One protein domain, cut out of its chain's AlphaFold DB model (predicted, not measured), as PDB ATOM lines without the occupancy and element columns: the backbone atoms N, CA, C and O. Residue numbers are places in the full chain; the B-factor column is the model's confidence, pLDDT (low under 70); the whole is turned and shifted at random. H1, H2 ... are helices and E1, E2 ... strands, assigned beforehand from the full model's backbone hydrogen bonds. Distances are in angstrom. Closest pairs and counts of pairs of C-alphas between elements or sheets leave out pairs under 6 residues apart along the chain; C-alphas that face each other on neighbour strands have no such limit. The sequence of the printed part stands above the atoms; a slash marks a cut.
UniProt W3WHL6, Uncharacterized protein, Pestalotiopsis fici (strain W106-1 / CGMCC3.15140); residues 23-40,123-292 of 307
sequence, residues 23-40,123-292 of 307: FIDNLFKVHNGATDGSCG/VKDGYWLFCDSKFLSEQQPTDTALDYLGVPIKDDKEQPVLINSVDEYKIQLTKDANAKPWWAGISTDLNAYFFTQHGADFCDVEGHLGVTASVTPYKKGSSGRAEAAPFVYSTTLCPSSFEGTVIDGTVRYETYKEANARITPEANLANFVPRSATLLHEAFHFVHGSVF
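AT A GLANCE: This is residues 23 to 40 and 123 to 292 of the 307 residues of an uncharacterized protein of Pestalotiopsis fici (strain W106-1 / CGMCC3.15140) (UniProt W3WHL6). Little of this elongated domain is regular: a small mixed sheet, E1 E7 E4, has H6 over one face, while hairpin E5 and E6 and the loops round H5 reach toward opposite ends. H2 packs on a second hairpin, E2 and E3. Of 188 printed residues, 72 are in six named helices and seven strands, a mixed class. It is compact, radius of gyration of the C-alphas 18.8 A, spanning 69 by 36 by 34 A.

IN THESE COORDINATES: H1, residues 24 to 27, begins at C-alpha 24 (-7.840, -39.250, -27.763). Then come E1 127 to 130, H2 167 to 175, E2 180 to 183, E3 193 to 196, H3 199 to 204, E4 210 to 215, E5 218 to 220, E6 226 to 228, E7 232 to 237, H4 239 to 243, H5 256 to 261 and H6 277 to 288, 16.5 A long.

HOW THE PARTS SIT: E7 is antiparallel to E4, N 213 and O 234 being 2.9 A apart. H6 runs along the strands at a height over the sheet of 8.8 A.

THE WHOLE: Across the cut, C-alphas 40 and 123 are 22.5 A apart.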
ATOM      1  N   PHE A  23      -5.089 -42.244 -30.518       93.88
ATOM      2  CA  PHE A  23      -6.044 -41.141 -30.592       93.88
ATOM      3  C   PHE A  23      -6.694 -40.884 -29.229       93.88
ATOM      4  O   PHE A  23      -6.800 -41.779 -28.380       93.88
ATOM      5  N   ILE A  24      -7.187 -39.666 -29.009       95.44
ATOM      6  CA  ILE A  24      -7.840 -39.250 -27.763       95.44
ATOM      7  C   ILE A  24      -9.041 -40.141 -27.434       95.44
ATOM      8  O   ILE A  24      -9.290 -40.472 -26.273       95.44
ATOM      9  N   ASP A  25      -9.754 -40.606 -28.458       95.00
ATOM     10  CA  ASP A  25     -10.903 -41.491 -28.308       95.00
ATOM     11  C   ASP A  25     -10.507 -42.922 -27.911       95.00
ATOM     12  O   ASP A  25     -11.354 -43.687 -27.450       95.00
ATOM     13  N   ASN A  26      -9.233 -43.305 -28.036       93.25
ATOM     14  CA  ASN A  26      -8.741 -44.590 -27.555       93.25
ATOM     15  C   ASN A  26      -8.556 -44.571 -26.030       93.25
ATOM     16  O   ASN A  26      -8.596 -45.626 -25.395       93.25
ATOM     17  N   LEU A  27      -8.379 -43.377 -25.452       93.94
ATOM     18  CA  LEU A  27      -8.112 -43.143 -24.032       93.94
ATOM     19  C   LEU A  27      -9.363 -42.723 -23.258       93.94
ATOM     20  O   LEU A  27      -9.569 -43.164 -22.128       93.94
ATOM     21  N   PHE A  28     -10.211 -41.895 -23.872       96.00
ATOM     22  CA  PHE A  28     -11.370 -41.291 -23.223       96.00
ATOM     23  C   PHE A  28     -12.686 -41.670 -23.897       96.00
ATOM     24  O   PHE A  28     -12.802 -41.753 -25.121       96.00
ATOM     25  N   LYS A  29     -13.743 -41.797 -23.091       95.88
ATOM     26  CA  LYS A  29     -15.120 -41.575 -23.540       95.88
ATOM     27  C   LYS A  29     -15.329 -40.085 -23.781       95.88
ATOM     28  O   LYS A  29     -15.700 -39.336 -22.879       95.88
ATOM     29  N   VAL A  30     -15.050 -39.660 -25.007       96.19
ATOM     30  CA  VAL A  30     -15.230 -38.271 -25.431       96.19
ATOM     31  C   VAL A  30     -16.712 -37.994 -25.676       96.19
ATOM     32  O   VAL A  30     -17.367 -38.703 -26.445       96.19
ATOM     33  N   HIS A  31     -17.247 -36.948 -25.048       94.69
ATOM     34  CA  HIS A  31     -18.598 -36.477 -25.320       94.69
ATOM     35  C   HIS A  31     -18.641 -35.733 -26.661       94.69
ATOM     36  O   HIS A  31     -18.399 -34.530 -26.751       94.69
ATOM     37  N   ASN A  32     -18.925 -36.465 -27.733       88.81
ATOM     38  CA  ASN A  32     -19.000 -35.939 -29.096       88.81
ATOM     39  C   ASN A  32     -20.431 -35.539 -29.490       88.81
ATOM     40  O   ASN A  32     -21.397 -36.037 -28.917       88.81
ATOM     41  N   GLY A  33     -20.562 -34.679 -30.505       83.88
ATOM     42  CA  GLY A  33     -21.850 -34.236 -31.043       83.88
ATOM     43  C   GLY A  33     -21.998 -32.716 -31.114       83.88
ATOM     44  O   GLY A  33     -21.020 -31.978 -31.154       83.88
ATOM     45  N   ALA A  34     -23.251 -32.266 -31.180       81.69
ATOM     46  CA  ALA A  34     -23.636 -30.851 -31.208       81.69
ATOM     47  C   ALA A  34     -24.385 -30.427 -29.929       81.69
ATOM     48  O   ALA A  34     -25.125 -29.446 -29.938       81.69
ATOM     49  N   THR A  35     -24.257 -31.214 -28.862       85.88
ATOM     50  CA  THR A  35     -24.906 -30.996 -27.566       85.88
ATOM     51  C   THR A  35     -24.000 -30.229 -26.609       85.88
ATOM     52  O   THR A  35     -22.785 -30.147 -26.806       85.88
ATOM     53  N   ASP A  36     -24.596 -29.676 -25.557       90.88
ATOM     54  CA  ASP A  36     -23.884 -28.908 -24.537       90.88
ATOM     55  C   ASP A  36     -22.751 -29.721 -23.891       90.88
ATOM     56  O   ASP A  36     -22.936 -30.882 -23.527       90.88
ATOM     57  N   GLY A  37     -21.571 -29.110 -23.733       91.81
ATOM     58  CA  GLY A  37     -20.381 -29.790 -23.205       91.81
ATOM     59  C   GLY A  37     -19.557 -30.565 -24.233       91.81
ATOM     60  O   GLY A  37     -18.524 -31.140 -23.877       91.81
ATOM     61  N   SER A  38     -20.004 -30.638 -25.490       94.50
ATOM     62  CA  SER A  38     -19.388 -31.517 -26.479       94.50
ATOM     63  C   SER A  38     -18.006 -31.057 -26.960       94.50
ATOM     64  O   SER A  38     -17.740 -29.874 -27.147       94.50
ATOM     65  N   CYS A  39     -17.144 -32.033 -27.252       95.88
ATOM     66  CA  CYS A  39     -15.889 -31.877 -27.984       95.88
ATOM     67  C   CYS A  39     -16.047 -31.934 -29.516       95.88
ATOM     68  O   CYS A  39     -15.055 -32.078 -30.233       95.88
ATOM     69  N   GLY A  40     -17.274 -31.832 -30.043       94.00
ATOM     70  CA  GLY A  40     -17.539 -31.828 -31.482       94.00
ATOM     71  C   GLY A  40     -16.672 -30.816 -32.239       94.00
ATOM     72  O   GLY A  40     -16.613 -29.642 -31.885       94.00
ATOM     73  N   VAL A 123      -8.482 -48.463 -18.219       88.50
ATOM     74  CA  VAL A 123      -9.649 -48.818 -19.034       88.50
ATOM     75  C   VAL A 123     -10.442 -47.560 -19.386       88.50
ATOM     76  O   VAL A 123     -10.942 -46.879 -18.491       88.50
ATOM     77  N   LYS A 124     -10.615 -47.299 -20.688       91.38
ATOM     78  CA  LYS A 124     -11.342 -46.146 -21.258       91.38
ATOM     79  C   LYS A 124     -12.686 -45.843 -20.584       91.38
ATOM     80  O   LYS A 124     -13.039 -44.684 -20.406       91.38
ATOM     81  N   ASP A 125     -13.436 -46.872 -20.186       89.38
ATOM     82  CA  ASP A 125     -14.744 -46.715 -19.535       89.38
ATOM     83  C   ASP A 125     -14.706 -45.887 -18.240       89.38
ATOM     84  O   ASP A 125     -15.733 -45.328 -17.851       89.38
ATOM     85  N   GLY A 126     -13.536 -45.795 -17.598       90.81
ATOM     86  CA  GLY A 126     -13.302 -45.003 -16.396       90.81
ATOM     87  C   GLY A 126     -12.938 -43.537 -16.640       90.81
ATOM     88  O   GLY A 126     -12.832 -42.802 -15.663       90.81
ATOM     89  N   TYR A 127     -12.748 -43.096 -17.889       94.44
ATOM     90  CA  TYR A 127     -12.226 -41.760 -18.209       94.44
ATOM     91  C   TYR A 127     -13.123 -41.051 -19.221       94.44
ATOM     92  O   TYR A 127     -13.202 -41.440 -20.384       94.44
ATOM     93  N   TRP A 128     -13.787 -39.986 -18.786       96.25
ATOM     94  CA  TRP A 128     -14.655 -39.154 -19.617       96.25
ATOM     95  C   TRP A 128     -13.980 -37.831 -19.954       96.25
ATOM     96  O   TRP A 128     -13.275 -37.266 -19.113       96.25
ATOM     97  N   LEU A 129     -14.226 -37.337 -21.167       97.44
ATOM     98  CA  LEU A 129     -13.718 -36.054 -21.639       97.44
ATOM     99  C   LEU A 129     -14.849 -35.191 -22.209       97.44
ATOM    100  O   LEU A 129     -15.550 -35.601 -23.137       97.44
ATOM    101  N   PHE A 130     -14.973 -33.985 -21.666       97.44
ATOM    102  CA  PHE A 130     -15.890 -32.922 -22.079       97.44
ATOM    103  C   PHE A 130     -15.089 -31.675 -22.468       97.44
ATOM    104  O   PHE A 130     -13.978 -31.479 -21.970       97.44
ATOM    105  N   CYS A 131     -15.649 -30.824 -23.328       96.69
ATOM    106  CA  CYS A 131     -14.983 -29.606 -23.816       96.69
ATOM    107  C   CYS A 131     -15.717 -28.303 -23.442       96.69
ATOM    108  O   CYS A 131     -15.425 -27.241 -23.994       96.69
ATOM    109  N   ASP A 132     -16.671 -28.401 -22.513       95.31
ATOM    110  CA  ASP A 132     -17.342 -27.305 -21.810       95.31
ATOM    111  C   ASP A 132     -18.053 -27.909 -20.577       95.31
ATOM    112  O   ASP A 132     -18.312 -29.110 -20.555       95.31
ATOM    113  N   SER A 133     -18.371 -27.127 -19.545       95.94
ATOM    114  CA  SER A 133     -19.149 -27.550 -18.377       95.94
ATOM    115  C   SER A 133     -20.662 -27.595 -18.614       95.94
ATOM    116  O   SER A 133     -21.386 -28.158 -17.792       95.94
ATOM    117  N   LYS A 134     -21.163 -27.061 -19.736       96.44
ATOM    118  CA  LYS A 134     -22.610 -26.979 -20.028       96.44
ATOM    119  C   LYS A 134     -23.341 -28.327 -20.165       96.44
ATOM    120  O   LYS A 134     -24.565 -28.336 -20.197       96.44
ATOM    121  N   PHE A 135     -22.643 -29.469 -20.156       95.44
ATOM    122  CA  PHE A 135     -23.289 -30.794 -20.079       95.44
ATOM    123  C   PHE A 135     -24.010 -31.062 -18.746       95.44
ATOM    124  O   PHE A 135     -24.747 -32.043 -18.621       95.44
ATOM    125  N   LEU A 136     -23.764 -30.235 -17.728       96.44
ATOM    126  CA  LEU A 136     -24.375 -30.343 -16.411       96.44
ATOM    127  C   LEU A 136     -25.689 -29.560 -16.340       96.44
ATOM    128  O   LEU A 136     -25.750 -28.389 -16.696       96.44
ATOM    129  N   SER A 137     -26.725 -30.172 -15.772       96.81
ATOM    130  CA  SER A 137     -27.990 -29.499 -15.458       96.81
ATOM    131  C   SER A 137     -28.176 -29.385 -13.952       96.81
ATOM    132  O   SER A 137     -28.153 -30.399 -13.253       96.81
ATOM    133  N   GLU A 138     -28.424 -28.176 -13.449       97.38
ATOM    134  CA  GLU A 138     -28.743 -27.961 -12.031       97.38
ATOM    135  C   GLU A 138     -29.996 -28.763 -11.645       97.38
ATOM    136  O   GLU A 138     -30.969 -28.810 -12.398       97.38
ATOM    137  N   GLN A 139     -29.955 -29.400 -10.477       97.75
ATOM    138  CA  GLN A 139     -31.079 -30.079  -9.835       97.75
ATOM    139  C   GLN A 139     -31.334 -29.447  -8.460       97.75
ATOM    140  O   GLN A 139     -30.487 -28.742  -7.905       97.75
ATOM    141  N   GLN A 140     -32.488 -29.730  -7.868       97.38
ATOM    142  CA  GLN A 140     -32.795 -29.383  -6.487       97.38
ATOM    143  C   GLN A 140     -32.516 -30.566  -5.556       97.38
ATOM    144  O   GLN A 140     -32.800 -31.710  -5.902       97.38
ATOM    145  N   PRO A 141     -32.046 -30.339  -4.315       96.19
ATOM    146  CA  PRO A 141     -31.865 -31.420  -3.343       96.19
ATOM    147  C   PRO A 141     -33.146 -32.231  -3.055       96.19
ATOM    148  O   PRO A 141     -33.065 -33.350  -2.550       96.19
ATOM    149  N   THR A 142     -34.321 -31.668  -3.349       96.94
ATOM    150  CA  THR A 142     -35.640 -32.304  -3.214       96.94
ATOM    151  C   THR A 142     -36.111 -33.043  -4.463       96.94
ATOM    152  O   THR A 142     -37.204 -33.603  -4.431       96.94
ATOM    153  N   ASP A 143     -35.342 -33.037  -5.552       97.62
ATOM    154  CA  ASP A 143     -35.681 -33.799  -6.752       97.62
ATOM    155  C   ASP A 143     -35.443 -35.295  -6.527       97.62
ATOM    156  O   ASP A 143     -34.732 -35.713  -5.608       97.62
ATOM    157  N   THR A 144     -36.068 -36.116  -7.372       95.75
ATOM    158  CA  THR A 144     -35.868 -37.569  -7.350       95.75
ATOM    159  C   THR A 144     -34.436 -37.903  -7.759       95.75
ATOM    160  O   THR A 144     -33.983 -37.508  -8.829       95.75
ATOM    161  N   ALA A 145     -33.735 -38.664  -6.922       94.44
ATOM    162  CA  ALA A 145     -32.405 -39.161  -7.222       94.44
ATOM    163  C   ALA A 145     -32.466 -40.195  -8.352       94.44
ATOM    164  O   ALA A 145     -33.311 -41.092  -8.346       94.44
ATOM    165  N   LEU A 146     -31.534 -40.084  -9.293       93.69
ATOM    166  CA  LEU A 146     -31.381 -41.003 -10.417       93.69
ATOM    167  C   LEU A 146     -30.133 -41.867 -10.215       93.69
ATOM    168  O   LEU A 146     -29.157 -41.425  -9.601       93.69
ATOM    169  N   ASP A 147     -30.182 -43.103 -10.697       90.75
ATOM    170  CA  ASP A 147     -29.041 -44.006 -10.728       90.75
ATOM    171  C   ASP A 147     -28.174 -43.793 -11.978       90.75
ATOM    172  O   ASP A 147     -28.493 -42.997 -12.859       90.75
ATOM    173  N   TYR A 148     -27.071 -44.532 -12.069       89.06
ATOM    174  CA  TYR A 148     -26.144 -44.503 -13.206       89.06
ATOM    175  C   TYR A 148     -26.745 -44.967 -14.548       89.06
ATOM    176  O   TYR A 148     -26.091 -44.871 -15.585       89.06
ATOM    177  N   LEU A 149     -27.977 -45.484 -14.551       89.62
ATOM    178  CA  LEU A 149     -28.745 -45.801 -15.758       89.62
ATOM    179  C   LEU A 149     -29.776 -44.705 -16.082       89.62
ATOM    180  O   LEU A 149     -30.552 -44.857 -17.023       89.62
ATOM    181  N   GLY A 150     -29.810 -43.618 -15.305       91.31
ATOM    182  CA  GLY A 150     -30.789 -42.539 -15.426       91.31
ATOM    183  C   GLY A 150     -32.175 -42.898 -14.881       91.31
ATOM    184  O   GLY A 150     -33.148 -42.201 -15.163       91.31
ATOM    185  N   VAL A 151     -32.296 -43.982 -14.109       91.44
ATOM    186  CA  VAL A 151     -33.567 -44.475 -13.563       91.44
ATOM    187  C   VAL A 151     -33.734 -43.990 -12.120       91.44
ATOM    188  O   VAL A 151     -32.756 -43.936 -11.377       91.44
ATOM    189  N   PRO A 152     -34.957 -43.652 -11.664       92.00
ATOM    190  CA  PRO A 152     -35.192 -43.292 -10.271       92.00
ATOM    191  C   PRO A 152     -34.672 -44.340  -9.283       92.00
ATOM    192  O   PRO A 152     -35.066 -45.509  -9.333       92.00
ATOM    193  N   ILE A 153     -33.854 -43.898  -8.330       88.69
ATOM    194  CA  ILE A 153     -33.487 -44.703  -7.169       88.69
ATOM    195  C   ILE A 153     -34.735 -44.851  -6.303       88.69
ATOM    196  O   ILE A 153     -35.401 -43.869  -5.969       88.69
ATOM    197  N   LYS A 154     -35.046 -46.090  -5.928       88.31
ATOM    198  CA  LYS A 154     -36.197 -46.416  -5.088       88.31
ATOM    199  C   LYS A 154     -35.779 -47.123  -3.811       88.31
ATOM    200  O   LYS A 154     -34.900 -47.984  -3.854       88.31
ATOM    201  N   ASP A 155     -36.478 -46.826  -2.723       85.44
ATOM    202  CA  ASP A 155     -36.310 -47.498  -1.436       85.44
ATOM    203  C   ASP A 155     -36.898 -48.929  -1.434       85.44
ATOM    204  O   ASP A 155     -37.364 -49.454  -2.454       85.44
ATOM    205  N   ASP A 156     -36.882 -49.579  -0.266       85.75
ATOM    206  CA  ASP A 156     -37.454 -50.920  -0.051       85.75
ATOM    207  C   ASP A 156     -38.980 -50.985  -0.240       85.75
ATOM    208  O   ASP A 156     -39.552 -52.067  -0.365       85.75
ATOM    209  N   LYS A 157     -39.660 -49.834  -0.247       88.19
ATOM    210  CA  LYS A 157     -41.110 -49.698  -0.445       88.19
ATOM    211  C   LYS A 157     -41.452 -49.247  -1.866       88.19
ATOM    212  O   LYS A 157     -42.587 -48.830  -2.119       88.19
ATOM    213  N   GLU A 158     -40.484 -49.319  -2.780       88.50
ATOM    214  CA  GLU A 158     -40.601 -48.876  -4.169       88.50
ATOM    215  C   GLU A 158     -40.970 -47.388  -4.321       88.50
ATOM    216  O   GLU A 158     -41.481 -46.976  -5.365       88.50
ATOM    217  N   GLN A 159     -40.697 -46.568  -3.302       90.81
ATOM    218  CA  GLN A 159     -40.889 -45.122  -3.366       90.81
ATOM    219  C   GLN A 159     -39.625 -44.437  -3.895       90.81
ATOM    220  O   GLN A 159     -38.521 -44.836  -3.515       90.81
ATOM    221  N   PRO A 160     -39.756 -43.406  -4.752       91.00
ATOM    222  CA  PRO A 160     -38.616 -42.616  -5.198       91.00
ATOM    223  C   PRO A 160     -37.876 -41.970  -4.022       91.00
ATOM    224  O   PRO A 160     -38.490 -41.367  -3.138       91.00
ATOM    225  N   VAL A 161     -36.553 -42.081  -4.032       91.31
ATOM    226  CA  VAL A 161     -35.666 -41.443  -3.056       91.31
ATOM    227  C   VAL A 161     -35.281 -40.058  -3.568       91.31
ATOM    228  O   VAL A 161     -35.025 -39.885  -4.756       91.31
ATOM    229  N   LEU A 162     -35.231 -39.063  -2.683       94.75
ATOM    230  CA  LEU A 162     -34.790 -37.709  -3.036       94.75
ATOM    231  C   LEU A 162     -33.261 -37.598  -3.009       94.75
ATOM    232  O   LEU A 162     -32.608 -38.290  -2.227       94.75
ATOM    233  N   ILE A 163     -32.685 -36.676  -3.783       95.19
ATOM    234  CA  ILE A 163     -31.229 -36.443  -3.832       95.19
ATOM    235  C   ILE A 163     -30.643 -36.221  -2.429       95.19
ATOM    236  O   ILE A 163     -29.656 -36.853  -2.064       95.19
ATOM    237  N   ASN A 164     -31.268 -35.384  -1.598       94.69
ATOM    238  CA  ASN A 164     -30.802 -35.094  -0.234       94.69
ATOM    239  C   ASN A 164     -30.999 -36.238   0.779       94.69
ATOM    240  O   ASN A 164     -30.566 -36.118   1.930       94.69
ATOM    241  N   SER A 165     -31.689 -37.302   0.374       92.06
ATOM    242  CA  SER A 165     -31.990 -38.472   1.199       92.06
ATOM    243  C   SER A 165     -31.050 -39.644   0.906       92.06
ATOM    244  O   SER A 165     -31.075 -40.633   1.632       92.06
ATOM    245  N   VAL A 166     -30.202 -39.527  -0.121       89.94
ATOM    246  CA  VAL A 166     -29.073 -40.434  -0.347       89.94
ATOM    247  C   VAL A 166     -27.922 -39.998   0.562       89.94
ATOM    248  O   VAL A 166     -27.447 -38.862   0.463       89.94
ATOM    249  N   ASP A 167     -27.484 -40.883   1.459       89.50
ATOM    250  CA  ASP A 167     -26.498 -40.570   2.503       89.50
ATOM    251  C   ASP A 167     -25.198 -39.991   1.918       89.50
ATOM    252  O   ASP A 167     -24.670 -38.990   2.412       89.50
ATOM    253  N   GLU A 168     -24.709 -40.554   0.815       88.00
ATOM    254  CA  GLU A 168     -23.490 -40.102   0.152       88.00
ATOM    255  C   GLU A 168     -23.648 -38.721  -0.489       88.00
ATOM    256  O   GLU A 168     -22.757 -37.879  -0.359       88.00
ATOM    257  N   TYR A 169     -24.788 -38.441  -1.122       92.38
ATOM    258  CA  TYR A 169     -25.071 -37.128  -1.711       92.38
ATOM    259  C   TYR A 169     -25.219 -36.061  -0.635       92.38
ATOM    260  O   TYR A 169     -24.694 -34.956  -0.775       92.38
ATOM    261  N   LYS A 170     -25.844 -36.410   0.490       91.44
ATOM    262  CA  LYS A 170     -25.934 -35.537   1.657       91.44
ATOM    263  C   LYS A 170     -24.551 -35.175   2.196       91.44
ATOM    264  O   LYS A 170     -24.311 -34.008   2.493       91.44
ATOM    265  N   ILE A 171     -23.624 -36.136   2.271       90.50
ATOM    266  CA  ILE A 171     -22.230 -35.856   2.649       90.50
ATOM    267  C   ILE A 171     -21.609 -34.848   1.676       90.50
ATOM    268  O   ILE A 171     -21.025 -33.866   2.130       90.50
ATOM    269  N   GLN A 172     -21.755 -35.038   0.361       90.12
ATOM    270  CA  GLN A 172     -21.174 -34.122  -0.631       90.12
ATOM    271  C   GLN A 172     -21.773 -32.710  -0.549       90.12
ATOM    272  O   GLN A 172     -21.020 -31.740  -0.511       90.12
ATOM    273  N   LEU A 173     -23.097 -32.593  -0.415       91.31
ATOM    274  CA  LEU A 173     -23.803 -31.317  -0.240       91.31
ATOM    275  C   LEU A 173     -23.389 -30.564   1.033       91.31
ATOM    276  O   LEU A 173     -23.555 -29.356   1.109       91.31
ATOM    277  N   THR A 174     -22.857 -31.257   2.043       90.81
ATOM    278  CA  THR A 174     -22.402 -30.617   3.293       90.81
ATOM    279  C   THR A 174     -20.940 -30.167   3.264       90.81
ATOM    280  O   THR A 174     -20.512 -29.463   4.180       90.81
ATOM    281  N   LYS A 175     -20.155 -30.555   2.245       88.12
ATOM    282  CA  LYS A 175     -18.734 -30.167   2.137       88.12
ATOM    283  C   LYS A 175     -18.546 -28.688   1.806       88.12
ATOM    284  O   LYS A 175     -17.549 -28.106   2.220       88.12
ATOM    285  N   ASP A 176     -19.497 -28.102   1.089       86.94
ATOM    286  CA  ASP A 176     -19.543 -26.687   0.735       86.94
ATOM    287  C   ASP A 176     -20.978 -26.193   0.940       86.94
ATOM    288  O   ASP A 176     -21.925 -26.800   0.448       86.94
ATOM    289  N   ALA A 177     -21.142 -25.091   1.673       89.50
ATOM    290  CA  ALA A 177     -22.450 -24.513   1.973       89.50
ATOM    291  C   ALA A 177     -23.211 -24.044   0.719       89.50
ATOM    292  O   ALA A 177     -24.432 -23.908   0.771       89.50
ATOM    293  N   ASN A 178     -22.502 -23.807  -0.390       91.19
ATOM    294  CA  ASN A 178     -23.076 -23.409  -1.672       91.19
ATOM    295  C   ASN A 178     -23.159 -24.571  -2.674       91.19
ATOM    296  O   ASN A 178     -23.502 -24.334  -3.832       91.19
ATOM    297  N   ALA A 179     -22.827 -25.805  -2.275       92.62
ATOM    298  CA  ALA A 179     -22.902 -26.951  -3.170       92.62
ATOM    299  C   ALA A 179     -24.342 -27.192  -3.631       92.62
ATOM    300  O   ALA A 179     -25.269 -27.308  -2.826       92.62
ATOM    301  N   LYS A 180     -24.504 -27.343  -4.942       95.81
ATOM    302  CA  LYS A 180     -25.749 -27.768  -5.573       95.81
ATOM    303  C   LYS A 180     -25.548 -29.116  -6.264       95.81
ATOM    304  O   LYS A 180     -24.421 -29.413  -6.673       95.81
ATOM    305  N   PRO A 181     -26.598 -29.944  -6.389       96.88
ATOM    306  CA  PRO A 181     -26.535 -31.137  -7.214       96.88
ATOM    307  C   PRO A 181     -26.662 -30.760  -8.694       96.88
ATOM    308  O   PRO A 181     -27.565 -30.028  -9.087       96.88
ATOM    309  N   TRP A 182     -25.772 -31.300  -9.515       97.25
ATOM    310  CA  TRP A 182     -25.753 -31.127 -10.963       97.25
ATOM    311  C   TRP A 182     -25.770 -32.494 -11.632       97.25
ATOM    312  O   TRP A 182     -24.982 -33.364 -11.273       97.25
ATOM    313  N   TRP A 183     -26.662 -32.688 -12.592       96.88
ATOM    314  CA  TRP A 183     -26.880 -33.961 -13.267       96.88
ATOM    315  C   TRP A 183     -26.329 -33.933 -14.691       96.88
ATOM    316  O   TRP A 183     -26.670 -33.039 -15.463       96.88
ATOM    317  N   ALA A 184     -25.512 -34.927 -15.049       95.50
ATOM    318  CA  ALA A 184     -24.927 -35.048 -16.389       95.50
ATOM    319  C   ALA A 184     -25.789 -35.850 -17.384       95.50
ATOM    320  O   ALA A 184     -25.536 -35.823 -18.587       95.50
ATOM    321  N   GLY A 185     -26.796 -36.588 -16.908       93.81
ATOM    322  CA  GLY A 185     -27.540 -37.557 -17.725       93.81
ATOM    323  C   GLY A 185     -28.571 -36.971 -18.692       93.81
ATOM    324  O   GLY A 185     -29.231 -37.718 -19.403       93.81
ATOM    325  N   ILE A 186     -28.760 -35.646 -18.712       92.00
ATOM    326  CA  ILE A 186     -29.608 -34.989 -19.724       92.00
ATOM    327  C   ILE A 186     -28.876 -34.913 -21.066       92.00
ATOM    328  O   ILE A 186     -29.481 -35.157 -22.107       92.00
ATOM    329  N   SER A 187     -27.580 -34.600 -21.030       89.62
ATOM    330  CA  SER A 187     -26.777 -34.360 -22.231       89.62
ATOM    331  C   SER A 187     -25.802 -35.497 -22.534       89.62
ATOM    332  O   SER A 187     -25.220 -35.518 -23.612       89.62
ATOM    333  N   THR A 188     -25.589 -36.437 -21.603       92.50
ATOM    334  CA  THR A 188     -24.484 -37.408 -21.677       92.50
ATOM    335  C   THR A 188     -24.889 -38.790 -21.170       92.50
ATOM    336  O   THR A 188     -25.743 -38.914 -20.296       92.50
ATOM    337  N   ASP A 189     -24.184 -39.826 -21.626       91.31
ATOM    338  CA  ASP A 189     -24.374 -41.204 -21.151       91.31
ATOM    339  C   ASP A 189     -23.685 -41.492 -19.797       91.31
ATOM    340  O   ASP A 189     -23.745 -42.615 -19.297       91.31
ATOM    341  N   LEU A 190     -23.007 -40.506 -19.189       91.38
ATOM    342  CA  LEU A 190     -22.311 -40.681 -17.909       91.38
ATOM    343  C   LEU A 190     -23.291 -40.888 -16.741       91.38
ATOM    344  O   LEU A 190     -22.960 -41.606 -15.800       91.38
ATOM    345  N   ASN A 191     -24.483 -40.272 -16.795       92.94
ATOM    346  CA  ASN A 191     -25.539 -40.413 -15.781       92.94
ATOM    347  C   ASN A 191     -25.015 -40.321 -14.335       92.94
ATOM    348  O   ASN A 191     -25.147 -41.248 -13.535       92.94
ATOM    349  N   ALA A 192     -24.401 -39.192 -13.981       93.44
ATOM    350  CA  ALA A 192     -23.848 -39.002 -12.646       93.44
ATOM    351  C   ALA A 192     -24.137 -37.614 -12.070       93.44
ATOM    352  O   ALA A 192     -24.367 -36.647 -12.802       93.44
ATOM    353  N   TYR A 193     -24.102 -37.544 -10.737       94.62
ATOM    354  CA  TYR A 193     -24.239 -36.304  -9.984       94.62
ATOM    355  C   TYR A 193     -22.881 -35.688  -9.650       94.62
ATOM    356  O   TYR A 193     -21.973 -36.360  -9.158       94.62
ATOM    357  N   PHE A 194     -22.797 -34.377  -9.835       94.94
ATOM    358  CA  PHE A 194     -21.694 -33.521  -9.429       94.94
ATOM    359  C   PHE A 194     -22.204 -32.574  -8.344       94.94
ATOM    360  O   PHE A 194     -23.289 -32.011  -8.462       94.94
ATOM    361  N   PHE A 195     -21.429 -32.384  -7.281       93.75
ATOM    362  CA  PHE A 195     -21.829 -31.561  -6.137       93.75
ATOM    363  C   PHE A 195     -20.869 -30.392  -6.000       93.75
ATOM    364  O   PHE A 195     -19.796 -30.525  -5.417       93.75
ATOM    365  N   THR A 196     -21.228 -29.258  -6.596       92.75
ATOM    366  CA  THR A 196     -20.358 -28.077  -6.657       92.75
ATOM    367  C   THR A 196     -21.193 -26.799  -6.644       92.75
ATOM    368  O   THR A 196     -22.389 -26.832  -6.938       92.75
ATOM    369  N   GLN A 197     -20.568 -25.667  -6.324       91.62
ATOM    370  CA  GLN A 197     -21.220 -24.361  -6.414       91.62
ATOM    371  C   GLN A 197     -21.544 -23.957  -7.861       91.62
ATOM    372  O   GLN A 197     -22.589 -23.356  -8.101       91.62
ATOM    373  N   HIS A 198     -20.647 -24.252  -8.805       89.50
ATOM    374  CA  HIS A 198     -20.677 -23.658 -10.146       89.50
ATOM    375  C   HIS A 198     -21.239 -24.581 -11.228       89.50
ATOM    376  O   HIS A 198     -21.879 -24.088 -12.144       89.50
ATOM    377  N   GLY A 199     -21.009 -25.893 -11.131       91.12
ATOM    378  CA  GLY A 199     -21.460 -26.899 -12.098       91.12
ATOM    379  C   GLY A 199     -21.329 -26.458 -13.550       91.12
ATOM    380  O   GLY A 199     -20.211 -26.343 -14.042       91.12
ATOM    381  N   ALA A 200     -22.461 -26.202 -14.213       93.81
ATOM    382  CA  ALA A 200     -22.509 -25.818 -15.625       93.81
ATOM    383  C   ALA A 200     -21.798 -24.500 -15.956       93.81
ATOM    384  O   ALA A 200     -21.428 -24.275 -17.107       93.81
ATOM    385  N   ASP A 201     -21.581 -23.647 -14.960       92.94
ATOM    386  CA  ASP A 201     -20.941 -22.340 -15.106       92.94
ATOM    387  C   ASP A 201     -19.448 -22.383 -14.751       92.94
ATOM    388  O   ASP A 201     -18.793 -21.346 -14.677       92.94
ATOM    389  N   PHE A 202     -18.879 -23.572 -14.506       92.69
ATOM    390  CA  PHE A 202     -17.464 -23.709 -14.161       92.69
ATOM    391  C   PHE A 202     -16.538 -23.076 -15.211       92.69
ATOM    392  O   PHE A 202     -15.581 -22.400 -14.831       92.69
ATOM    393  N   CYS A 203     -16.827 -23.275 -16.499       91.88
ATOM    394  CA  CYS A 203     -16.019 -22.742 -17.594       91.88
ATOM    395  C   CYS A 203     -16.275 -21.264 -17.916       91.88
ATOM    396  O   CYS A 203     -15.480 -20.667 -18.639       91.88
ATOM    397  N   ASP A 204     -17.318 -20.657 -17.345       88.75
ATOM    398  CA  ASP A 204     -17.602 -19.227 -17.521       88.75
ATOM    399  C   ASP A 204     -16.751 -18.351 -16.583       88.75
ATOM    400  O   ASP A 204     -16.722 -17.125 -16.709       88.75
ATOM    401  N   VAL A 205     -16.063 -18.964 -15.615       82.88
ATOM    402  CA  VAL A 205     -15.169 -18.264 -14.692       82.88
ATOM    403  C   VAL A 205     -13.842 -17.970 -15.389       82.88
ATOM    404  O   VAL A 205     -13.142 -18.874 -15.845       82.88
ATOM    405  N   GLU A 206     -13.468 -16.691 -15.427       80.06
ATOM    406  CA  GLU A 206     -12.185 -16.242 -15.972       80.06
ATOM    407  C   GLU A 206     -11.008 -16.992 -15.321       80.06
ATOM    408  O   GLU A 206     -10.991 -17.227 -14.109       80.06
ATOM    409  N   GLY A 207     -10.035 -17.402 -16.137       78.56
ATOM    410  CA  GLY A 207      -8.867 -18.160 -15.677       78.56
ATOM    411  C   GLY A 207      -9.046 -19.679 -15.683       78.56
ATOM    412  O   GLY A 207      -8.057 -20.412 -15.723       78.56
ATOM    413  N   HIS A 208     -10.282 -20.187 -15.687       86.75
ATOM    414  CA  HIS A 208     -10.514 -21.628 -15.695       86.75
ATOM    415  C   HIS A 208     -10.238 -22.226 -17.073       86.75
ATOM    416  O   HIS A 208     -10.688 -21.726 -18.102       86.75
ATOM    417  N   LEU A 209      -9.474 -23.313 -17.070       89.94
ATOM    418  CA  LEU A 209      -8.939 -23.968 -18.264       89.94
ATOM    419  C   LEU A 209      -9.379 -25.420 -18.371       89.94
ATOM    420  O   LEU A 209      -9.602 -25.930 -19.464       89.94
ATOM    421  N   GLY A 210      -9.522 -26.074 -17.230       92.00
ATOM    422  CA  GLY A 210     -10.030 -27.419 -17.140       92.00
ATOM    423  C   GLY A 210     -10.272 -27.807 -15.692       92.00
ATOM    424  O   GLY A 210      -9.935 -27.064 -14.766       92.00
ATOM    425  N   VAL A 211     -10.928 -28.946 -15.521       93.00
ATOM    426  CA  VAL A 211     -11.115 -29.595 -14.231       93.00
ATOM    427  C   VAL A 211     -11.304 -31.087 -14.419       93.00
ATOM    428  O   VAL A 211     -12.024 -31.538 -15.309       93.00
ATOM    429  N   THR A 212     -10.724 -31.847 -13.504       93.44
ATOM    430  CA  THR A 212     -10.954 -33.276 -13.369       93.44
ATOM    431  C   THR A 212     -11.732 -33.529 -12.094       93.44
ATOM    432  O   THR A 212     -11.279 -33.222 -10.989       93.44
ATOM    433  N   ALA A 213     -12.919 -34.106 -12.241       90.88
ATOM    434  CA  ALA A 213     -13.750 -34.516 -11.128       90.88
ATOM    435  C   ALA A 213     -13.684 -36.029 -10.928       90.88
ATOM    436  O   ALA A 213     -13.839 -36.817 -11.861       90.88
ATOM    437  N   SER A 214     -13.514 -36.412  -9.671       89.94
ATOM    438  CA  SER A 214     -13.688 -37.775  -9.192       89.94
ATOM    439  C   SER A 214     -15.172 -38.044  -8.958       89.94
ATOM    440  O   SER A 214     -15.758 -37.458  -8.043       89.94
ATOM    441  N   VAL A 215     -15.784 -38.911  -9.763       87.69
ATOM    442  CA  VAL A 215     -17.231 -39.147  -9.752       87.69
ATOM    443  C   VAL A 215     -17.524 -40.598  -9.396       87.69
ATOM    444  O   VAL A 215     -17.023 -41.532 -10.018       87.69
ATOM    445  N   THR A 216     -18.383 -40.788  -8.398       88.06
ATOM    446  CA  THR A 216     -18.934 -42.099  -8.053       88.06
ATOM    447  C   THR A 216     -20.397 -42.117  -8.481       88.06
ATOM    448  O   THR A 216     -21.215 -41.488  -7.810       88.06
ATOM    449  N   PRO A 217     -20.759 -42.786  -9.587       85.81
ATOM    450  CA  PRO A 217     -22.157 -43.043  -9.901       85.81
ATOM    451  C   PRO A 217     -22.741 -44.030  -8.880       85.81
ATOM    452  O   PRO A 217     -22.013 -44.833  -8.293       85.81
ATOM    453  N   TYR A 218     -24.053 -43.993  -8.662       84.81
ATOM    454  CA  TYR A 218     -24.728 -44.865  -7.696       84.81
ATOM    455  C   TYR A 218     -25.849 -45.664  -8.355       84.81
ATOM    456  O   TYR A 218     -26.429 -45.237  -9.350       84.81
ATOM    457  N   LYS A 219     -26.157 -46.830  -7.787       81.81
ATOM    458  CA  LYS A 219     -27.252 -47.726  -8.185       81.81
ATOM    459  C   LYS A 219     -28.082 -48.154  -6.982       81.81
ATOM    460  O   LYS A 219     -27.625 -48.038  -5.849       81.81
ATOM    461  N   LYS A 220     -29.271 -48.718  -7.211       75.00
ATOM    462  CA  LYS A 220     -30.011 -49.412  -6.146       75.00
ATOM    463  C   LYS A 220     -29.236 -50.666  -5.718       75.00
ATOM    464  O   LYS A 220     -29.037 -51.582  -6.513       75.00
ATOM    465  N   GLY A 221     -28.802 -50.696  -4.465       75.06
ATOM    466  CA  GLY A 221     -28.204 -51.857  -3.822       75.06
ATOM    467  C   GLY A 221     -29.255 -52.872  -3.379       75.06
ATOM    468  O   GLY A 221     -30.446 -52.575  -3.259       75.06
ATOM    469  N   SER A 222     -28.803 -54.089  -3.082       74.88
ATOM    470  CA  SER A 222     -29.660 -55.208  -2.647       74.88
ATOM    471  C   SER A 222     -30.406 -54.967  -1.327       74.88
ATOM    472  O   SER A 222     -31.373 -55.664  -1.036       74.88
ATOM    473  N   SER A 223     -29.976 -53.979  -0.542       71.25
ATOM    474  CA  SER A 223     -30.592 -53.536   0.715       71.25
ATOM    475  C   SER A 223     -31.514 -52.318   0.558       71.25
ATOM    476  O   SER A 223     -31.802 -51.654   1.550       71.25
ATOM    477  N   GLY A 224     -31.851 -51.943  -0.682       65.38
ATOM    478  CA  GLY A 224     -32.617 -50.732  -1.001       65.38
ATOM    479  C   GLY A 224     -31.851 -49.421  -0.818       65.38
ATOM    480  O   GLY A 224     -32.381 -48.354  -1.120       65.38
ATOM    481  N   ARG A 225     -30.600 -49.480  -0.349       71.88
ATOM    482  CA  ARG A 225     -29.694 -48.330  -0.226       71.88
ATOM    483  C   ARG A 225     -28.914 -48.103  -1.512       71.88
ATOM    484  O   ARG A 225     -28.743 -49.032  -2.295       71.88
ATOM    485  N   ALA A 226     -28.413 -46.888  -1.711       75.06
ATOM    486  CA  ALA A 226     -27.499 -46.607  -2.808       75.06
ATOM    487  C   ALA A 226     -26.214 -47.445  -2.663       75.06
ATOM    488  O   ALA A 226     -25.629 -47.537  -1.587       75.06
ATOM    489  N   GLU A 227     -25.787 -48.081  -3.747       82.19
ATOM    490  CA  GLU A 227     -24.524 -48.805  -3.859       82.19
ATOM    491  C   GLU A 227     -23.668 -48.099  -4.908       82.19
ATOM    492  O   GLU A 227     -24.173 -47.703  -5.960       82.19
ATOM    493  N   ALA A 228     -22.377 -47.928  -4.633       83.19
ATOM    494  CA  ALA A 228     -21.461 -47.331  -5.593       83.19
ATOM    495  C   ALA A 228     -21.350 -48.207  -6.855       83.19
ATOM    496  O   ALA A 228     -21.154 -49.423  -6.781       83.19
ATOM    497  N   ALA A 229     -21.462 -47.578  -8.020       82.12
ATOM    498  CA  ALA A 229     -21.037 -48.144  -9.291       82.12
ATOM    499  C   ALA A 229     -19.514 -47.948  -9.464       82.12
ATOM    500  O   ALA A 229     -18.884 -47.277  -8.637       82.12
ATOM    501  N   PRO A 230     -18.893 -48.526 -10.514       82.50
ATOM    502  CA  PRO A 230     -17.497 -48.256 -10.822       82.50
ATOM    503  C   PRO A 230     -17.230 -46.754 -10.898       82.50
ATOM    504  O   PRO A 230     -17.945 -46.005 -11.560       82.50
ATOM    505  N   PHE A 231     -16.205 -46.337 -10.166       86.38
ATOM    506  CA  PHE A 231     -15.754 -44.960 -10.110       86.38
ATOM    507  C   PHE A 231     -15.234 -44.502 -11.479       86.38
ATOM    508  O   PHE A 231     -14.611 -45.285 -12.199       86.38
ATOM    509  N   VAL A 232     -15.452 -43.230 -11.810       90.81
ATOM    510  CA  VAL A 232     -14.984 -42.629 -13.060       90.81
ATOM    511  C   VAL A 232     -14.347 -41.265 -12.813       90.81
ATOM    512  O   VAL A 232     -14.702 -40.539 -11.881       90.81
ATOM    513  N   TYR A 233     -13.427 -40.896 -13.693       93.81
ATOM    514  CA  TYR A 233     -12.886 -39.552 -13.790       93.81
ATOM    515  C   TYR A 233     -13.581 -38.799 -14.920       93.81
ATOM    516  O   TYR A 233     -13.667 -39.285 -16.046       93.81
ATOM    517  N   SER A 234     -14.067 -37.601 -14.613       94.62
ATOM    518  CA  SER A 234     -14.686 -36.689 -15.570       94.62
ATOM    519  C   SER A 234     -13.772 -35.494 -15.785       94.62
ATOM    520  O   SER A 234     -13.719 -34.601 -14.940       94.62
ATOM    521  N   THR A 235     -13.075 -35.472 -16.917       96.31
ATOM    522  CA  THR A 235     -12.231 -34.350 -17.335       96.31
ATOM    523  C   THR A 235     -13.055 -33.392 -18.182       96.31
ATOM    524  O   THR A 235     -13.673 -33.798 -19.161       96.31
ATOM    525  N   THR A 236     -13.075 -32.120 -17.816       96.62
ATOM    526  CA  THR A 236     -13.692 -31.041 -18.594       96.62
ATOM    527  C   THR A 236     -12.603 -30.061 -18.985       96.62
ATOM    528  O   THR A 236     -11.947 -29.511 -18.109       96.62
ATOM    529  N   LEU A 237     -12.402 -29.840 -20.278       95.94
ATOM    530  CA  LEU A 237     -11.530 -28.797 -20.812       95.94
ATOM    531  C   LEU A 237     -12.405 -27.607 -21.193       95.94
ATOM    532  O   LEU A 237     -13.352 -27.772 -21.947       95.94
ATOM    533  N   CYS A 238     -12.130 -26.414 -20.681       93.81
ATOM    534  CA  CYS A 238     -12.969 -25.256 -20.974       93.81
ATOM    535  C   CYS A 238     -12.684 -24.691 -22.372       93.81
ATOM    536  O   CYS A 238     -11.546 -24.797 -22.838       93.81
ATOM    537  N   PRO A 239     -13.652 -24.030 -23.038       92.00
ATOM    538  CA  PRO A 239     -13.437 -23.403 -24.347       92.00
ATOM    539  C   PRO A 239     -12.216 -22.467 -24.388       92.00
ATOM    540  O   PRO A 239     -11.434 -22.488 -25.342       92.00
ATOM    541  N   SER A 240     -11.977 -21.743 -23.290       88.94
ATOM    542  CA  SER A 240     -10.798 -20.894 -23.050       88.94
ATOM    543  C   SER A 240      -9.454 -21.620 -23.221       88.94
ATOM    544  O   SER A 240      -8.456 -20.994 -23.582       88.94
ATOM    545  N   SER A 241      -9.401 -22.938 -22.999       89.69
ATOM    546  CA  SER A 241      -8.191 -23.740 -23.213       89.69
ATOM    547  C   SER A 241      -7.838 -23.901 -24.690       89.69
ATOM    548  O   SER A 241      -6.663 -24.069 -25.014       89.69
ATOM    549  N   PHE A 242      -8.826 -23.791 -25.581       88.94
ATOM    550  CA  PHE A 242      -8.676 -24.009 -27.015       88.94
ATOM    551  C   PHE A 242      -8.627 -22.728 -27.829       88.94
ATOM    552  O   PHE A 242      -7.966 -22.712 -28.856       88.94
ATOM    553  N   GLU A 243      -9.359 -21.689 -27.432       81.25
ATOM    554  CA  GLU A 243      -9.632 -20.530 -28.302       81.25
ATOM    555  C   GLU A 243      -8.546 -19.453 -28.250       81.25
ATOM    556  O   GLU A 243      -8.541 -18.521 -29.051       81.25
ATOM    557  N   GLY A 244      -7.548 -19.652 -27.390       63.75
ATOM    558  CA  GLY A 244      -6.338 -18.857 -27.392       63.75
ATOM    559  C   GLY A 244      -6.508 -17.445 -26.858       63.75
ATOM    560  O   GLY A 244      -7.579 -16.850 -26.835       63.75
ATOM    561  N   THR A 245      -5.353 -16.867 -26.546       63.44
ATOM    562  CA  THR A 245      -5.129 -15.480 -26.117       63.44
ATOM    563  C   THR A 245      -5.311 -15.209 -24.620       63.44
ATOM    564  O   THR A 245      -6.343 -15.472 -24.026       63.44
ATOM    565  N   VAL A 246      -4.222 -14.678 -24.052       69.56
ATOM    566  CA  VAL A 246      -4.017 -14.090 -22.717       69.56
ATOM    567  C   VAL A 246      -5.031 -14.485 -21.636       69.56
ATOM    568  O   VAL A 246      -6.056 -13.834 -21.476       69.56
ATOM    569  N   ILE A 247      -4.668 -15.472 -20.818       66.62
ATOM    570  CA  ILE A 247      -5.384 -15.807 -19.580       66.62
ATOM    571  C   ILE A 247      -4.570 -15.252 -18.419       66.62
ATOM    572  O   ILE A 247      -3.379 -15.548 -18.323       66.62
ATOM    573  N   ASP A 248      -5.166 -14.397 -17.589       68.19
ATOM    574  CA  ASP A 248      -4.484 -13.740 -16.463       68.19
ATOM    575  C   ASP A 248      -3.164 -13.048 -16.861       68.19
ATOM    576  O   ASP A 248      -2.144 -13.122 -16.173       68.19
ATOM    577  N   GLY A 249      -3.137 -12.399 -18.030       69.25
ATOM    578  CA  GLY A 249      -1.925 -11.749 -18.551       69.25
ATOM    579  C   GLY A 249      -0.908 -12.702 -19.203       69.25
ATOM    580  O   GLY A 249       0.122 -12.243 -19.697       69.25
ATOM    581  N   THR A 250      -1.204 -14.003 -19.272       72.94
ATOM    582  CA  THR A 250      -0.318 -15.040 -19.817       72.94
ATOM    583  C   THR A 250      -0.745 -15.505 -21.205       72.94
ATOM    584  O   THR A 250      -1.810 -16.093 -21.390       72.94
ATOM    585  N   VAL A 251       0.123 -15.294 -22.197       78.06
ATOM    586  CA  VAL A 251      -0.062 -15.832 -23.550       78.06
ATOM    587  C   VAL A 251       0.077 -17.353 -23.522       78.06
ATOM    588  O   VAL A 251       1.103 -17.878 -23.095       78.06
ATOM    589  N   ARG A 252      -0.939 -18.055 -24.028       79.50
ATOM    590  CA  ARG A 252      -0.867 -19.495 -24.282       79.50
ATOM    591  C   ARG A 252      -0.612 -19.772 -25.748       79.50
ATOM    592  O   ARG A 252      -1.375 -19.340 -26.614       79.50
ATOM    593  N   TYR A 253       0.474 -20.487 -25.991       84.94
ATOM    594  CA  TYR A 253       0.940 -20.824 -27.330       84.94
ATOM    595  C   TYR A 253       0.229 -22.067 -27.841       84.94
ATOM    596  O   TYR A 253      -0.151 -22.926 -27.046       84.94
ATOM    597  N   GLU A 254       0.052 -22.163 -29.157       85.56
ATOM    598  CA  GLU A 254      -0.628 -23.314 -29.761       85.56
ATOM    599  C   GLU A 254       0.129 -24.606 -29.476       85.56
ATOM    600  O   GLU A 254      -0.467 -25.602 -29.089       85.56
ATOM    601  N   THR A 255       1.457 -24.543 -29.606       84.19
ATOM    602  CA  THR A 255       2.326 -25.719 -29.559       84.19
ATOM    603  C   THR A 255       3.484 -25.553 -28.591       84.19
ATOM    604  O   THR A 255       3.962 -24.439 -28.331       84.19
ATOM    605  N   TYR A 256       4.022 -26.676 -28.115       82.38
ATOM    606  CA  TYR A 256       5.250 -26.685 -27.311       82.38
ATOM    607  C   TYR A 256       6.438 -26.071 -28.071       82.38
ATOM    608  O   TYR A 256       7.249 -25.331 -27.506       82.38
ATOM    609  N   LYS A 257       6.522 -26.331 -29.381       80.50
ATOM    610  CA  LYS A 257       7.564 -25.778 -30.256       80.50
ATOM    611  C   LYS A 257       7.493 -24.254 -30.322       80.50
ATOM    612  O   LYS A 257       8.532 -23.596 -30.248       80.50
ATOM    613  N   GLU A 258       6.290 -23.700 -30.451       85.56
ATOM    614  CA  GLU A 258       6.093 -22.252 -30.457       85.56
ATOM    615  C   GLU A 258       6.441 -21.634 -29.098       85.56
ATOM    616  O   GLU A 258       7.178 -20.646 -29.055       85.56
ATOM    617  N   ALA A 259       5.968 -22.233 -27.999       85.06
ATOM    618  CA  ALA A 259       6.266 -21.767 -26.647       85.06
ATOM    619  C   ALA A 259       7.781 -21.700 -26.403       85.06
ATOM    620  O   ALA A 259       8.317 -20.654 -26.031       85.06
ATOM    621  N   ASN A 260       8.489 -22.793 -26.697       82.75
ATOM    622  CA  ASN A 260       9.930 -22.900 -26.495       82.75
ATOM    623  C   ASN A 260      10.743 -21.912 -27.330       82.75
ATOM    624  O   ASN A 260      11.740 -21.379 -26.842       82.75
ATOM    625  N   ALA A 261      10.334 -21.655 -28.574       86.25
ATOM    626  CA  ALA A 261      11.042 -20.735 -29.463       86.25
ATOM    627  C   ALA A 261      11.074 -19.288 -28.937       86.25
ATOM    628  O   ALA A 261      11.880 -18.484 -29.406       86.25
ATOM    629  N   ARG A 262      10.211 -18.953 -27.971       84.56
ATOM    630  CA  ARG A 262      10.075 -17.603 -27.410       84.56
ATOM    631  C   ARG A 262      10.680 -17.451 -26.011       84.56
ATOM    632  O   ARG A 262      10.680 -16.341 -25.481       84.56
ATOM    633  N   ILE A 263      11.219 -18.520 -25.424       84.69
ATOM    634  CA  ILE A 263      11.877 -18.468 -24.113       84.69
ATOM    635  C   ILE A 263      13.222 -17.734 -24.240       84.69
ATOM    636  O   ILE A 263      14.116 -18.161 -24.970       84.69
ATOM    637  N   THR A 264      13.384 -16.651 -23.481       84.38
ATOM    638  CA  THR A 264      14.636 -15.887 -23.340       84.38
ATOM    639  C   THR A 264      15.255 -16.096 -21.946       84.38
ATOM    640  O   THR A 264      14.585 -16.626 -21.058       84.38
ATOM    641  N   PRO A 265      16.527 -15.720 -21.702       78.56
ATOM    642  CA  PRO A 265      17.180 -15.936 -20.401       78.56
ATOM    643  C   PRO A 265      16.465 -15.307 -19.189       78.56
ATOM    644  O   PRO A 265      16.618 -15.803 -18.073       78.56
ATOM    645  N   GLU A 266      15.669 -14.257 -19.397       80.75
ATOM    646  CA  GLU A 266      14.894 -13.542 -18.372       80.75
ATOM    647  C   GLU A 266      13.394 -13.884 -18.391       80.75
ATOM    648  O   GLU A 266      12.612 -13.313 -17.627       80.75
ATOM    649  N   ALA A 267      12.972 -14.801 -19.263       79.38
ATOM    650  CA  ALA A 267      11.581 -15.205 -19.385       79.38
ATOM    651  C   ALA A 267      11.074 -15.901 -18.111       79.38
ATOM    652  O   ALA A 267      11.704 -16.821 -17.585       79.38
ATOM    653  N   ASN A 268       9.875 -15.523 -17.658       77.88
ATOM    654  CA  ASN A 268       9.126 -16.336 -16.708       77.88
ATOM    655  C   ASN A 268       8.497 -17.515 -17.460       77.88
ATOM    656  O   ASN A 268       7.615 -17.299 -18.285       77.88
ATOM    657  N   LEU A 269       8.926 -18.748 -17.169       77.88
ATOM    658  CA  LEU A 269       8.436 -19.961 -17.839       77.88
ATOM    659  C   LEU A 269       6.920 -20.158 -17.710       77.88
ATOM    660  O   LEU A 269       6.315 -20.737 -18.606       77.88
ATOM    661  N   ALA A 270       6.299 -19.631 -16.648       75.75
ATOM    662  CA  ALA A 270       4.845 -19.652 -16.494       75.75
ATOM    663  C   ALA A 270       4.123 -18.926 -17.643       75.75
ATOM    664  O   ALA A 270       2.986 -19.261 -17.949       75.75
ATOM    665  N   ASN A 271       4.806 -18.001 -18.326       79.31
ATOM    666  CA  ASN A 271       4.258 -17.253 -19.453       79.31
ATOM    667  C   ASN A 271       4.396 -17.990 -20.800       79.31
ATOM    668  O   ASN A 271       4.000 -17.447 -21.828       79.31
ATOM    669  N   PHE A 272       5.013 -19.178 -20.820       81.88
ATOM    670  CA  PHE A 272       5.322 -19.946 -22.033       81.88
ATOM    671  C   PHE A 272       4.798 -21.372 -21.923       81.88
ATOM    672  O   PHE A 272       5.544 -22.344 -22.014       81.88
ATOM    673  N   VAL A 273       3.488 -21.478 -21.713       82.12
ATOM    674  CA  VAL A 273       2.784 -22.750 -21.552       82.12
ATOM    675  C   VAL A 273       1.977 -23.037 -22.825       82.12
ATOM    676  O   VAL A 273       1.193 -22.175 -23.239       82.12
ATOM    677  N   PRO A 274       2.167 -24.201 -23.479       88.56
ATOM    678  CA  PRO A 274       1.344 -24.590 -24.620       88.56
ATOM    679  C   PRO A 274      -0.071 -24.971 -24.166       88.56
ATOM    680  O   PRO A 274      -0.277 -25.340 -23.007       88.56
ATOM    681  N   ARG A 275      -1.060 -24.914 -25.063       90.31
ATOM    682  CA  ARG A 275      -2.455 -25.257 -24.717       90.31
ATOM    683  C   ARG A 275      -2.620 -26.715 -24.273       90.31
ATOM    684  O   ARG A 275      -3.314 -26.960 -23.282       90.31
ATOM    685  N   SER A 276      -1.878 -27.627 -24.906       92.44
ATOM    686  CA  SER A 276      -1.776 -29.055 -24.562       92.44
ATOM    687  C   SER A 276      -1.392 -29.319 -23.103       92.44
ATOM    688  O   SER A 276      -1.800 -30.324 -22.522       92.44
ATOM    689  N   ALA A 277      -0.714 -28.374 -22.438       90.56
ATOM    690  CA  ALA A 277      -0.394 -28.486 -21.016       90.56
ATOM    691  C   ALA A 277      -1.637 -28.574 -20.115       90.56
ATOM    692  O   ALA A 277      -1.525 -29.049 -18.988       90.56
ATOM    693  N   THR A 278      -2.808 -28.130 -20.588       92.06
ATOM    694  CA  THR A 278      -4.078 -28.305 -19.866       92.06
ATOM    695  C   THR A 278      -4.445 -29.781 -19.787       92.06
ATOM    696  O   THR A 278      -4.648 -30.288 -18.691       92.06
ATOM    697  N   LEU A 279      -4.437 -30.498 -20.916       95.06
ATOM    698  CA  LEU A 279      -4.703 -31.938 -20.943       95.06
ATOM    699  C   LEU A 279      -3.687 -32.707 -20.088       95.06
ATOM    700  O   LEU A 279      -4.072 -33.564 -19.294       95.06
ATOM    701  N   LEU A 280      -2.402 -32.356 -20.194       94.88
ATOM    702  CA  LEU A 280      -1.359 -32.936 -19.346       94.88
ATOM    703  C   LEU A 280      -1.627 -32.685 -17.854       94.88
ATOM    704  O   LEU A 280      -1.505 -33.604 -17.050       94.88
ATOM    705  N   HIS A 281      -1.984 -31.455 -17.474       92.69
ATOM    706  CA  HIS A 281      -2.299 -31.103 -16.088       92.69
ATOM    707  C   HIS A 281      -3.468 -31.933 -15.553       92.69
ATOM    708  O   HIS A 281      -3.344 -32.544 -14.492       92.69
ATOM    709  N   GLU A 282      -4.566 -32.001 -16.305       93.94
ATOM    710  CA  GLU A 282      -5.734 -32.797 -15.932       93.94
ATOM    711  C   GLU A 282      -5.396 -34.290 -15.810       93.94
ATOM    712  O   GLU A 282      -5.863 -34.963 -14.891       93.94
ATOM    713  N   ALA A 283      -4.478 -34.795 -16.640       94.38
ATOM    714  CA  ALA A 283      -4.019 -36.175 -16.541       94.38
ATOM    715  C   ALA A 283      -3.305 -36.523 -15.247       94.38
ATOM    716  O   ALA A 283      -3.462 -37.635 -14.740       94.38
ATOM    717  N   PHE A 284      -2.599 -35.577 -14.634       92.69
ATOM    718  CA  PHE A 284      -2.087 -35.828 -13.294       92.69
ATOM    719  C   PHE A 284      -3.206 -36.028 -12.273       92.69
ATOM    720  O   PHE A 284      -3.066 -36.899 -11.413       92.69
ATOM    721  N   HIS A 285      -4.308 -35.278 -12.371       88.94
ATOM    722  CA  HIS A 285      -5.425 -35.409 -11.432       88.94
ATOM    723  C   HIS A 285      -6.135 -36.751 -11.556       88.94
ATOM    724  O   HIS A 285      -6.496 -37.319 -10.531       88.94
ATOM    725  N   PHE A 286      -6.337 -37.301 -12.757       87.50
ATOM    726  CA  PHE A 286      -7.006 -38.605 -12.870       87.50
ATOM    727  C   PHE A 286      -6.062 -39.807 -12.724       87.50
ATOM    728  O   PHE A 286      -6.491 -40.851 -12.239       87.50
ATOM    729  N   VAL A 287      -4.775 -39.692 -13.069       89.38
ATOM    730  CA  VAL A 287      -3.819 -40.802 -12.869       89.38
ATOM    731  C   VAL A 287      -3.426 -40.933 -11.397       89.38
ATOM    732  O   VAL A 287      -3.299 -42.047 -10.890       89.38
ATOM    733  N   HIS A 288      -3.262 -39.810 -10.692       85.69
ATOM    734  CA  HIS A 288      -2.792 -39.796  -9.300       85.69
ATOM    735  C   HIS A 288      -3.876 -39.411  -8.287       85.69
ATOM    736  O   HIS A 288      -3.624 -39.409  -7.078       85.69
ATOM    737  N   GLY A 289      -5.089 -39.090  -8.741       72.31
ATOM    738  CA  GLY A 289      -6.117 -38.490  -7.895       72.31
ATOM    739  C   GLY A 289      -5.701 -37.091  -7.423       72.31
ATOM    740  O   GLY A 289      -4.877 -36.406  -8.019       72.31
ATOM    741  N   SER A 290      -6.182 -36.690  -6.245       51.12
ATOM    742  CA  SER A 290      -5.757 -35.458  -5.564       51.12
ATOM    743  C   SER A 290      -4.373 -35.560  -4.890       51.12
ATOM    744  O   SER A 290      -4.082 -34.821  -3.946       51.12
ATOM    745  N   VAL A 291      -3.527 -36.513  -5.297       40.56
ATOM    746  CA  VAL A 291      -2.242 -36.809  -4.649       40.56
ATOM    747  C   VAL A 291      -1.085 -36.265  -5.485       40.56
ATOM    748  O   VAL A 291      -0.301 -37.017  -6.049       40.56
ATOM    749  N   PHE A 292      -0.911 -34.942  -5.490       37.34
ATOM    750  CA  PHE A 292       0.381 -34.333  -5.823       37.34
ATOM    751  C   PHE A 292       1.161 -34.110  -4.521       37.34
ATOM    752  O   PHE A 292       1.085 -33.059  -3.885       37.34
TER     753      PHE A 292